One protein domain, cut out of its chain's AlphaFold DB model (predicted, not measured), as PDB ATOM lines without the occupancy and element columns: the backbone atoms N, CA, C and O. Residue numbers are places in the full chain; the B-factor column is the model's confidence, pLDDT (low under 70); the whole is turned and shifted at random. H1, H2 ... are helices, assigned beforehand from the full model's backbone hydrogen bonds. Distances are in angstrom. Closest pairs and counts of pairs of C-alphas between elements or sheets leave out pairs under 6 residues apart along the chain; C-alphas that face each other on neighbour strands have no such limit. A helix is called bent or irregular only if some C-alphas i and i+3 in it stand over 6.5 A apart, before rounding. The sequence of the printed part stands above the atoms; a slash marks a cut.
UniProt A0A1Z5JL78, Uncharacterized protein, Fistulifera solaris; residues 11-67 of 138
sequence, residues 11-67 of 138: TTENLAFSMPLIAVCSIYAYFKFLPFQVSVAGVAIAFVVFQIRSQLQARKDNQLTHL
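AT A GLANCE: This is residues 11 to 67 of the 138 residues of an uncharacterized protein of Fistulifera solaris (UniProt A0A1Z5JL78). Two long helices, H1 and H2, meet at their ends and make a wide, flat V, with a tight link at its corner and open space between its two arms. H1 is the shorter arm, with a kink near residue 20, and H2 is the longer one; residues 11 to 29 and 40 to 67 stick out as free arms. The printed part has 57 residues with two named helices, H1 then H2, and no named strand, and its class is all helix. It is extended, with a radius of gyration of the C-alphas of 18.5 A, and spans 50 by 36 by 9 A.

IN THESE COORDINATES: H1 holds residues 12 to 33, begins with C-alpha 12 at (-5.136, -53.218, 11.175) and measures 30.3 A from first to last C-alpha. It is only just irregular: C-alphas 17 and 20 are 6.7 A apart, against about 5 A in a regular helix. Its kink near residue 20 is 37 degrees. After a tight link of 2 residues, H2 holds residues 36 to 66, from C-alpha 36 at (-35.867, -47.896, 4.020) to C-alpha 66 at (-15.135, -8.890, 11.234), 44.8 A.

HOW THE PARTS SIT: H1 and H2 meet only through their link. They are near each other, with 5 pairs of C-alphas within 10 A. Along H1, x falls from -5.136 at C-alpha 12 to -35.394 at C-alpha 33; along H2, y rises from -47.896 to -8.890. In H2 every O i to N i+4 pair is within hydrogen-bond range; in H1 16 of 18 are.

THE WHOLE: The two C-alphas farthest apart are those of Lys 32 and Leu 67, 51.7 A. The printed part has no cut, and its one link between helices is tight. The mean pLDDT of the printed part is 78.2; residues 11 to 13, 34, 36 and 61 to 67 are under 70.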
ATOM      1  N   THR A  11      -5.018 -57.454  13.483       67.12
ATOM      2  CA  THR A  11      -4.113 -56.602  12.709       67.12
ATOM      3  C   THR A  11      -4.940 -55.574  11.935       67.12
ATOM      4  O   THR A  11      -6.010 -55.884  11.404       67.12
ATOM      5  N   THR A  12      -4.466 -54.328  11.879       68.62
ATOM      6  CA  THR A  12      -5.136 -53.218  11.175       68.62
ATOM      7  C   THR A  12      -5.459 -53.561   9.719       68.62
ATOM      8  O   THR A  12      -6.470 -53.109   9.190       68.62
ATOM      9  N   GLU A  13      -4.653 -54.423   9.106       69.06
ATOM     10  CA  GLU A  13      -4.834 -54.945   7.752       69.06
ATOM     11  C   GLU A  13      -6.050 -55.883   7.628       69.06
ATOM     12  O   GLU A  13      -6.884 -55.694   6.743       69.06
ATOM     13  N   ASN A  14      -6.233 -56.833   8.556       70.50
ATOM     14  CA  ASN A  14      -7.419 -57.703   8.578       70.50
ATOM     15  C   ASN A  14      -8.691 -56.945   8.985       70.50
ATOM     16  O   ASN A  14      -9.787 -57.255   8.509       70.50
ATOM     17  N   LEU A  15      -8.565 -55.925   9.837       70.31
ATOM     18  CA  LEU A  15      -9.673 -55.034  10.176       70.31
ATOM     19  C   LEU A  15     -10.117 -54.216   8.953       70.31
ATOM     20  O   LEU A  15     -11.307 -54.137   8.661       70.31
ATOM     21  N   ALA A  16      -9.172 -53.654   8.199       74.00
ATOM     22  CA  ALA A  16      -9.470 -52.909   6.977       74.00
ATOM     23  C   ALA A  16     -10.113 -53.798   5.900       74.00
ATOM     24  O   ALA A  16     -11.016 -53.348   5.197       74.00
ATOM     25  N   PHE A  17      -9.707 -55.068   5.804       77.88
ATOM     26  CA  PHE A  17     -10.287 -56.020   4.853       77.88
ATOM     27  C   PHE A  17     -11.684 -56.519   5.266       77.88
ATOM     28  O   PHE A  17     -12.525 -56.802   4.415       77.88
ATOM     29  N   SER A  18     -11.965 -56.596   6.571       79.31
ATOM     30  CA  SER A  18     -13.272 -57.013   7.103       79.31
ATOM     31  C   SER A  18     -14.281 -55.866   7.242       79.31
ATOM     32  O   SER A  18     -15.484 -56.119   7.223       79.31
ATOM     33  N   MET A  19     -13.830 -54.609   7.304       79.75
ATOM     34  CA  MET A  19     -14.677 -53.407   7.372       79.75
ATOM     35  C   MET A  19     -15.768 -53.341   6.284       79.75
ATOM     36  O   MET A  19     -16.920 -53.094   6.640       79.75
ATOM     37  N   PRO A  20     -15.489 -53.607   4.990       84.94
ATOM     38  CA  PRO A  20     -16.523 -53.624   3.957       84.94
ATOM     39  C   PRO A  20     -17.580 -54.706   4.197       84.94
ATOM     40  O   PRO A  20     -18.770 -54.454   4.034       84.94
ATOM     41  N   LEU A  21     -17.165 -55.897   4.633       84.19
ATOM     42  CA  LEU A  21     -18.078 -57.003   4.917       84.19
ATOM     43  C   LEU A  21     -18.958 -56.690   6.137       84.19
ATOM     44  O   LEU A  21     -20.172 -56.878   6.092       84.19
ATOM     45  N   ILE A  22     -18.364 -56.129   7.192       84.50
ATOM     46  CA  ILE A  22     -19.073 -55.650   8.385       84.50
ATOM     47  C   ILE A  22     -20.061 -54.540   8.007       84.50
ATOM     48  O   ILE A  22     -21.205 -54.562   8.464       84.50
ATOM     49  N   ALA A  23     -19.669 -53.603   7.140       85.75
ATOM     50  CA  ALA A  23     -20.541 -52.541   6.648       85.75
ATOM     51  C   ALA A  23     -21.738 -53.113   5.872       85.75
ATOM     52  O   ALA A  23     -22.879 -52.775   6.164       85.75
ATOM     53  N   VAL A  24     -21.518 -54.045   4.942       85.62
ATOM     54  CA  VAL A  24     -22.614 -54.667   4.178       85.62
ATOM     55  C   VAL A  24     -23.558 -55.457   5.090       85.62
ATOM     56  O   VAL A  24     -24.777 -55.311   4.983       85.62
ATOM     57  N   CYS A  25     -23.029 -56.252   6.024       84.50
ATOM     58  CA  CYS A  25     -23.845 -57.026   6.961       84.50
ATOM     59  C   CYS A  25     -24.647 -56.134   7.917       84.50
ATOM     60  O   CYS A  25     -25.818 -56.413   8.179       84.50
ATOM     61  N   SER A  26     -24.048 -55.052   8.416       82.69
ATOM     62  CA  SER A  26     -24.730 -54.092   9.291       82.69
ATOM     63  C   SER A  26     -25.800 -53.298   8.545       82.69
ATOM     64  O   SER A  26     -26.908 -53.163   9.057       82.69
ATOM     65  N   ILE A  27     -25.529 -52.862   7.312       82.62
ATOM     66  CA  ILE A  27     -26.513 -52.199   6.447       82.62
ATOM     67  C   ILE A  27     -27.690 -53.141   6.143       82.62
ATOM     68  O   ILE A  27     -28.848 -52.743   6.264       82.62
ATOM     69  N   TYR A  28     -27.417 -54.406   5.803       82.06
ATOM     70  CA  TYR A  28     -28.456 -55.404   5.539       82.06
ATOM     71  C   TYR A  28     -29.324 -55.684   6.775       82.06
ATOM     72  O   TYR A  28     -30.552 -55.689   6.686       82.06
ATOM     73  N   ALA A  29     -28.702 -55.878   7.942       79.81
ATOM     74  CA  ALA A  29     -29.426 -56.060   9.197       79.81
ATOM     75  C   ALA A  29     -30.264 -54.820   9.545       79.81
ATOM     76  O   ALA A  29     -31.422 -54.944   9.936       79.81
ATOM     77  N   TYR A  30     -29.716 -53.624   9.339       76.88
ATOM     78  CA  TYR A  30     -30.409 -52.370   9.596       76.88
ATOM     79  C   TYR A  30     -31.659 -52.207   8.719       76.88
ATOM     80  O   TYR A  30     -32.732 -51.937   9.253       76.88
ATOM     81  N   PHE A  31     -31.578 -52.476   7.411       74.25
ATOM     82  CA  PHE A  31     -32.745 -52.415   6.517       74.25
ATOM     83  C   PHE A  31     -33.757 -53.550   6.715       74.25
ATOM     84  O   PHE A  31     -34.911 -53.426   6.309       74.25
ATOM     85  N   LYS A  32     -33.354 -54.655   7.352       76.38
ATOM     86  CA  LYS A  32     -34.280 -55.718   7.756       76.38
ATOM     87  C   LYS A  32     -35.173 -55.292   8.925       76.38
ATOM     88  O   LYS A  32     -36.323 -55.718   8.984       76.38
ATOM     89  N   PHE A  33     -34.654 -54.483   9.849       73.44
ATOM     90  CA  PHE A  33     -35.394 -54.031  11.034       73.44
ATOM     91  C   PHE A  33     -36.032 -52.647  10.870       73.44
ATOM     92  O   PHE A  33     -37.085 -52.402  11.454       73.44
ATOM     93  N   LEU A  34     -35.437 -51.756  10.072       69.06
ATOM     94  CA  LEU A  34     -36.011 -50.460   9.729       69.06
ATOM     95  C   LEU A  34     -36.397 -50.405   8.246       69.06
ATOM     96  O   LEU A  34     -35.538 -50.596   7.383       69.06
ATOM     97  N   PRO A  35     -37.656 -50.064   7.918       76.88
ATOM     98  CA  PRO A  35     -38.043 -49.834   6.538       76.88
ATOM     99  C   PRO A  35     -37.252 -48.652   5.964       76.88
ATOM    100  O   PRO A  35     -37.144 -47.594   6.589       76.88
ATOM    101  N   PHE A  36     -36.744 -48.830   4.742       69.00
ATOM    102  CA  PHE A  36     -35.867 -47.896   4.020       69.00
ATOM    103  C   PHE A  36     -36.357 -46.434   4.048       69.00
ATOM    104  O   PHE A  36     -35.567 -45.494   4.127       69.00
ATOM    105  N   GLN A  37     -37.676 -46.232   4.044       73.12
ATOM    106  CA  GLN A  37     -38.313 -44.914   4.094       73.12
ATOM    107  C   GLN A  37     -37.996 -44.140   5.383       73.12
ATOM    108  O   GLN A  37     -37.728 -42.942   5.333       73.12
ATOM    109  N   VAL A  38     -37.976 -44.819   6.535       78.69
ATOM    110  CA  VAL A  38     -37.721 -44.188   7.841       78.69
ATOM    111  C   VAL A  38     -36.240 -43.856   7.996       78.69
ATOM    112  O   VAL A  38     -35.888 -42.772   8.458       78.69
ATOM    113  N   SER A  39     -35.355 -44.749   7.547       73.12
ATOM    114  CA  SER A  39     -33.911 -44.510   7.591       73.12
ATOM    115  C   SER A  39     -33.468 -43.380   6.672       73.12
ATOM    116  O   SER A  39     -32.653 -42.553   7.075       73.12
ATOM    117  N   VAL A  40     -34.014 -43.300   5.452       80.56
ATOM    118  CA  VAL A  40     -33.668 -42.225   4.512       80.56
ATOM    119  C   VAL A  40     -34.119 -40.875   5.058       80.56
ATOM    120  O   VAL A  40     -33.351 -39.917   5.002       80.56
ATOM    121  N   ALA A  41     -35.310 -40.802   5.660       83.75
ATOM    122  CA  ALA A  41     -35.771 -39.586   6.321       83.75
ATOM    123  C   ALA A  41     -34.841 -39.176   7.479       83.75
ATOM    124  O   ALA A  41     -34.465 -38.009   7.579       83.75
ATOM    125  N   GLY A  42     -34.409 -40.128   8.311       84.81
ATOM    126  CA  GLY A  42     -33.476 -39.864   9.411       84.81
ATOM    127  C   GLY A  42     -32.114 -39.345   8.938       84.81
ATOM    128  O   GLY A  42     -31.623 -38.340   9.453       84.81
ATOM    129  N   VAL A  43     -31.532 -39.980   7.917       85.12
ATOM    130  CA  VAL A  43     -30.253 -39.549   7.326       85.12
ATOM    131  C   VAL A  43     -30.389 -38.181   6.657       85.12
ATOM    132  O   VAL A  43     -29.519 -37.331   6.830       85.12
ATOM    133  N   ALA A  44     -31.496 -37.924   5.955       86.88
ATOM    134  CA  ALA A  44     -31.761 -36.629   5.333       86.88
ATOM    135  C   ALA A  44     -31.869 -35.505   6.376       86.88
ATOM    136  O   ALA A  44     -31.256 -34.452   6.211       86.88
ATOM    137  N   ILE A  45     -32.579 -35.736   7.485       90.06
ATOM    138  CA  ILE A  45     -32.681 -34.765   8.584       90.06
ATOM    139  C   ILE A  45     -31.304 -34.515   9.205       90.06
ATOM    140  O   ILE A  45     -30.914 -33.360   9.381       90.06
ATOM    141  N   ALA A  46     -30.541 -35.572   9.492       89.50
ATOM    142  CA  ALA A  46     -29.191 -35.441  10.037       89.50
ATOM    143  C   ALA A  46     -28.272 -34.636   9.101       89.50
ATOM    144  O   ALA A  46     -27.527 -33.770   9.561       89.50
ATOM    145  N   PHE A  47     -28.373 -34.861   7.789       92.62
ATOM    146  CA  PHE A  47     -27.610 -34.134   6.778       92.62
ATOM    147  C   PHE A  47     -27.985 -32.647   6.707       92.62
ATOM    148  O   PHE A  47     -27.103 -31.788   6.665       92.62
ATOM    149  N   VAL A  48     -29.279 -32.317   6.757       92.19
ATOM    150  CA  VAL A  48     -29.748 -30.920   6.785       92.19
ATOM    151  C   VAL A  48     -29.268 -30.212   8.053       92.19
ATOM    152  O   VAL A  48     -28.736 -29.105   7.976       92.19
ATOM    153  N   VAL A  49     -29.378 -30.857   9.218       91.19
ATOM    154  CA  VAL A  49     -28.875 -30.304  10.488       91.19
ATOM    155  C   VAL A  49     -27.363 -30.084  10.431       91.19
ATOM    156  O   VAL A  49     -26.874 -29.054  10.902       91.19
ATOM    157  N   PHE A  50     -26.617 -31.013   9.829       93.50
ATOM    158  CA  PHE A  50     -25.180 -30.869   9.628       93.50
ATOM    159  C   PHE A  50     -24.844 -29.666   8.737       93.50
ATOM    160  O   PHE A  50     -24.005 -28.850   9.116       93.50
ATOM    161  N   GLN A  51     -25.544 -29.484   7.612       89.31
ATOM    162  CA  GLN A  51     -25.356 -28.310   6.756       89.31
ATOM    163  C   GLN A  51     -25.668 -26.996   7.476       89.31
ATOM    164  O   GLN A  51     -24.893 -26.048   7.374       89.31
ATOM    165  N   ILE A  52     -26.765 -26.934   8.235       88.44
ATOM    166  CA  ILE A  52     -27.125 -25.736   9.002       88.44
ATOM    167  C   ILE A  52     -26.032 -25.416  10.023       88.44
ATOM    168  O   ILE A  52     -25.605 -24.267  10.127       88.44
ATOM    169  N   ARG A  53     -25.533 -26.423  10.750       87.94
ATOM    170  CA  ARG A  53     -24.426 -26.241  11.701       87.94
ATOM    171  C   ARG A  53     -23.156 -25.759  11.012       87.94
ATOM    172  O   ARG A  53     -22.549 -24.810  11.497       87.94
ATOM    173  N   SER A  54     -22.803 -26.348   9.874       86.06
ATOM    174  CA  SER A  54     -21.639 -25.933   9.089       86.06
ATOM    175  C   SER A  54     -21.759 -24.484   8.609       86.06
ATOM    176  O   SER A  54     -20.791 -23.733   8.696       86.06
ATOM    177  N   GLN A  55     -22.941 -24.057   8.153       82.56
ATOM    178  CA  GLN A  55     -23.172 -22.671   7.735       82.56
ATOM    179  C   GLN A  55     -23.182 -21.693   8.913       82.56
ATOM    180  O   GLN A  55     -22.675 -20.582   8.791       82.56
ATOM    181  N   LEU A  56     -23.734 -22.087  10.062       81.00
ATOM    182  CA  LEU A  56     -23.690 -21.275  11.279       81.00
ATOM    183  C   LEU A  56     -22.259 -21.100  11.782       81.00
ATOM    184  O   LEU A  56     -21.901 -20.011  12.215       81.00
ATOM    185  N   GLN A  57     -21.443 -22.147  11.710       82.06
ATOM    186  CA  GLN A  57     -20.042 -22.084  12.105       82.06
ATOM    187  C   GLN A  57     -19.242 -21.195  11.148       82.06
ATOM    188  O   GLN A  57     -18.584 -20.272  11.606       82.06
ATOM    189  N   ALA A  58     -19.446 -21.330   9.834       78.12
ATOM    190  CA  ALA A  58     -18.857 -20.420   8.850       78.12
ATOM    191  C   ALA A  58     -19.293 -18.955   9.047       78.12
ATOM    192  O   ALA A  58     -18.519 -18.030   8.807       78.12
ATOM    193  N   ARG A  59     -20.530 -18.706   9.498       73.75
ATOM    194  CA  ARG A  59     -20.988 -17.353   9.858       73.75
ATOM    195  C   ARG A  59     -20.346 -16.843  11.142       73.75
ATOM    196  O   ARG A  59     -20.036 -15.660  11.201       73.75
ATOM    197  N   LYS A  60     -20.139 -17.700  12.142       71.19
ATOM    198  CA  LYS A  60     -19.415 -17.339  13.369       71.19
ATOM    199  C   LYS A  60     -17.966 -17.000  13.068       71.19
ATOM    200  O   LYS A  60     -17.502 -15.974  13.539       71.19
ATOM    201  N   ASP A  61     -17.303 -17.792  12.237       68.88
ATOM    202  CA  ASP A  61     -15.914 -17.545  11.854       68.88
ATOM    203  C   ASP A  61     -15.789 -16.235  11.058       68.88
ATOM    204  O   ASP A  61     -14.893 -15.447  11.334       68.88
ATOM    205  N   ASN A  62     -16.744 -15.935  10.168       67.81
ATOM    206  CA  ASN A  62     -16.809 -14.640   9.475       67.81
ATOM    207  C   ASN A  62     -17.172 -13.461  10.398       67.81
ATOM    208  O   ASN A  62     -16.725 -12.342  10.175       67.81
ATOM    209  N   GLN A  63     -17.997 -13.667  11.427       61.88
ATOM    210  CA  GLN A  63     -18.276 -12.626  12.423       61.88
ATOM    211  C   GLN A  63     -17.076 -12.386  13.339       61.88
ATOM    212  O   GLN A  63     -16.821 -11.247  13.699       61.88
ATOM    213  N   LEU A  64     -16.318 -13.428  13.680       60.16
ATOM    214  CA  LEU A  64     -15.083 -13.330  14.458       60.16
ATOM    215  C   LEU A  64     -13.969 -12.622  13.684       60.16
ATOM    216  O   LEU A  64     -13.207 -11.881  14.291       60.16
ATOM    217  N   THR A  65     -13.887 -12.791  12.362       61.31
ATOM    218  CA  THR A  65     -12.925 -12.051  11.528       61.31
ATOM    219  C   THR A  65     -13.336 -10.605  11.241       61.31
ATOM    220  O   THR A  65     -12.472  -9.800  10.911       61.31
ATOM    221  N   HIS A  66     -14.623 -10.261  11.378       57.91
ATOM    222  CA  HIS A  66     -15.135  -8.890  11.234       57.91
ATOM    223  C   HIS A  66     -15.421  -8.175  12.566       57.91
ATOM    224  O   HIS A  66     -15.792  -7.000  12.551       57.91
ATOM    225  N   LEU A  67     -15.243  -8.842  13.709       56.16
ATOM    226  CA  LEU A  67     -15.163  -8.199  15.020       56.16
ATOM    227  C   LEU A  67     -13.797  -7.519  15.126       56.16
ATOM    228  O   LEU A  67     -12.863  -8.030  15.737       56.16
TER     229      LEU A  67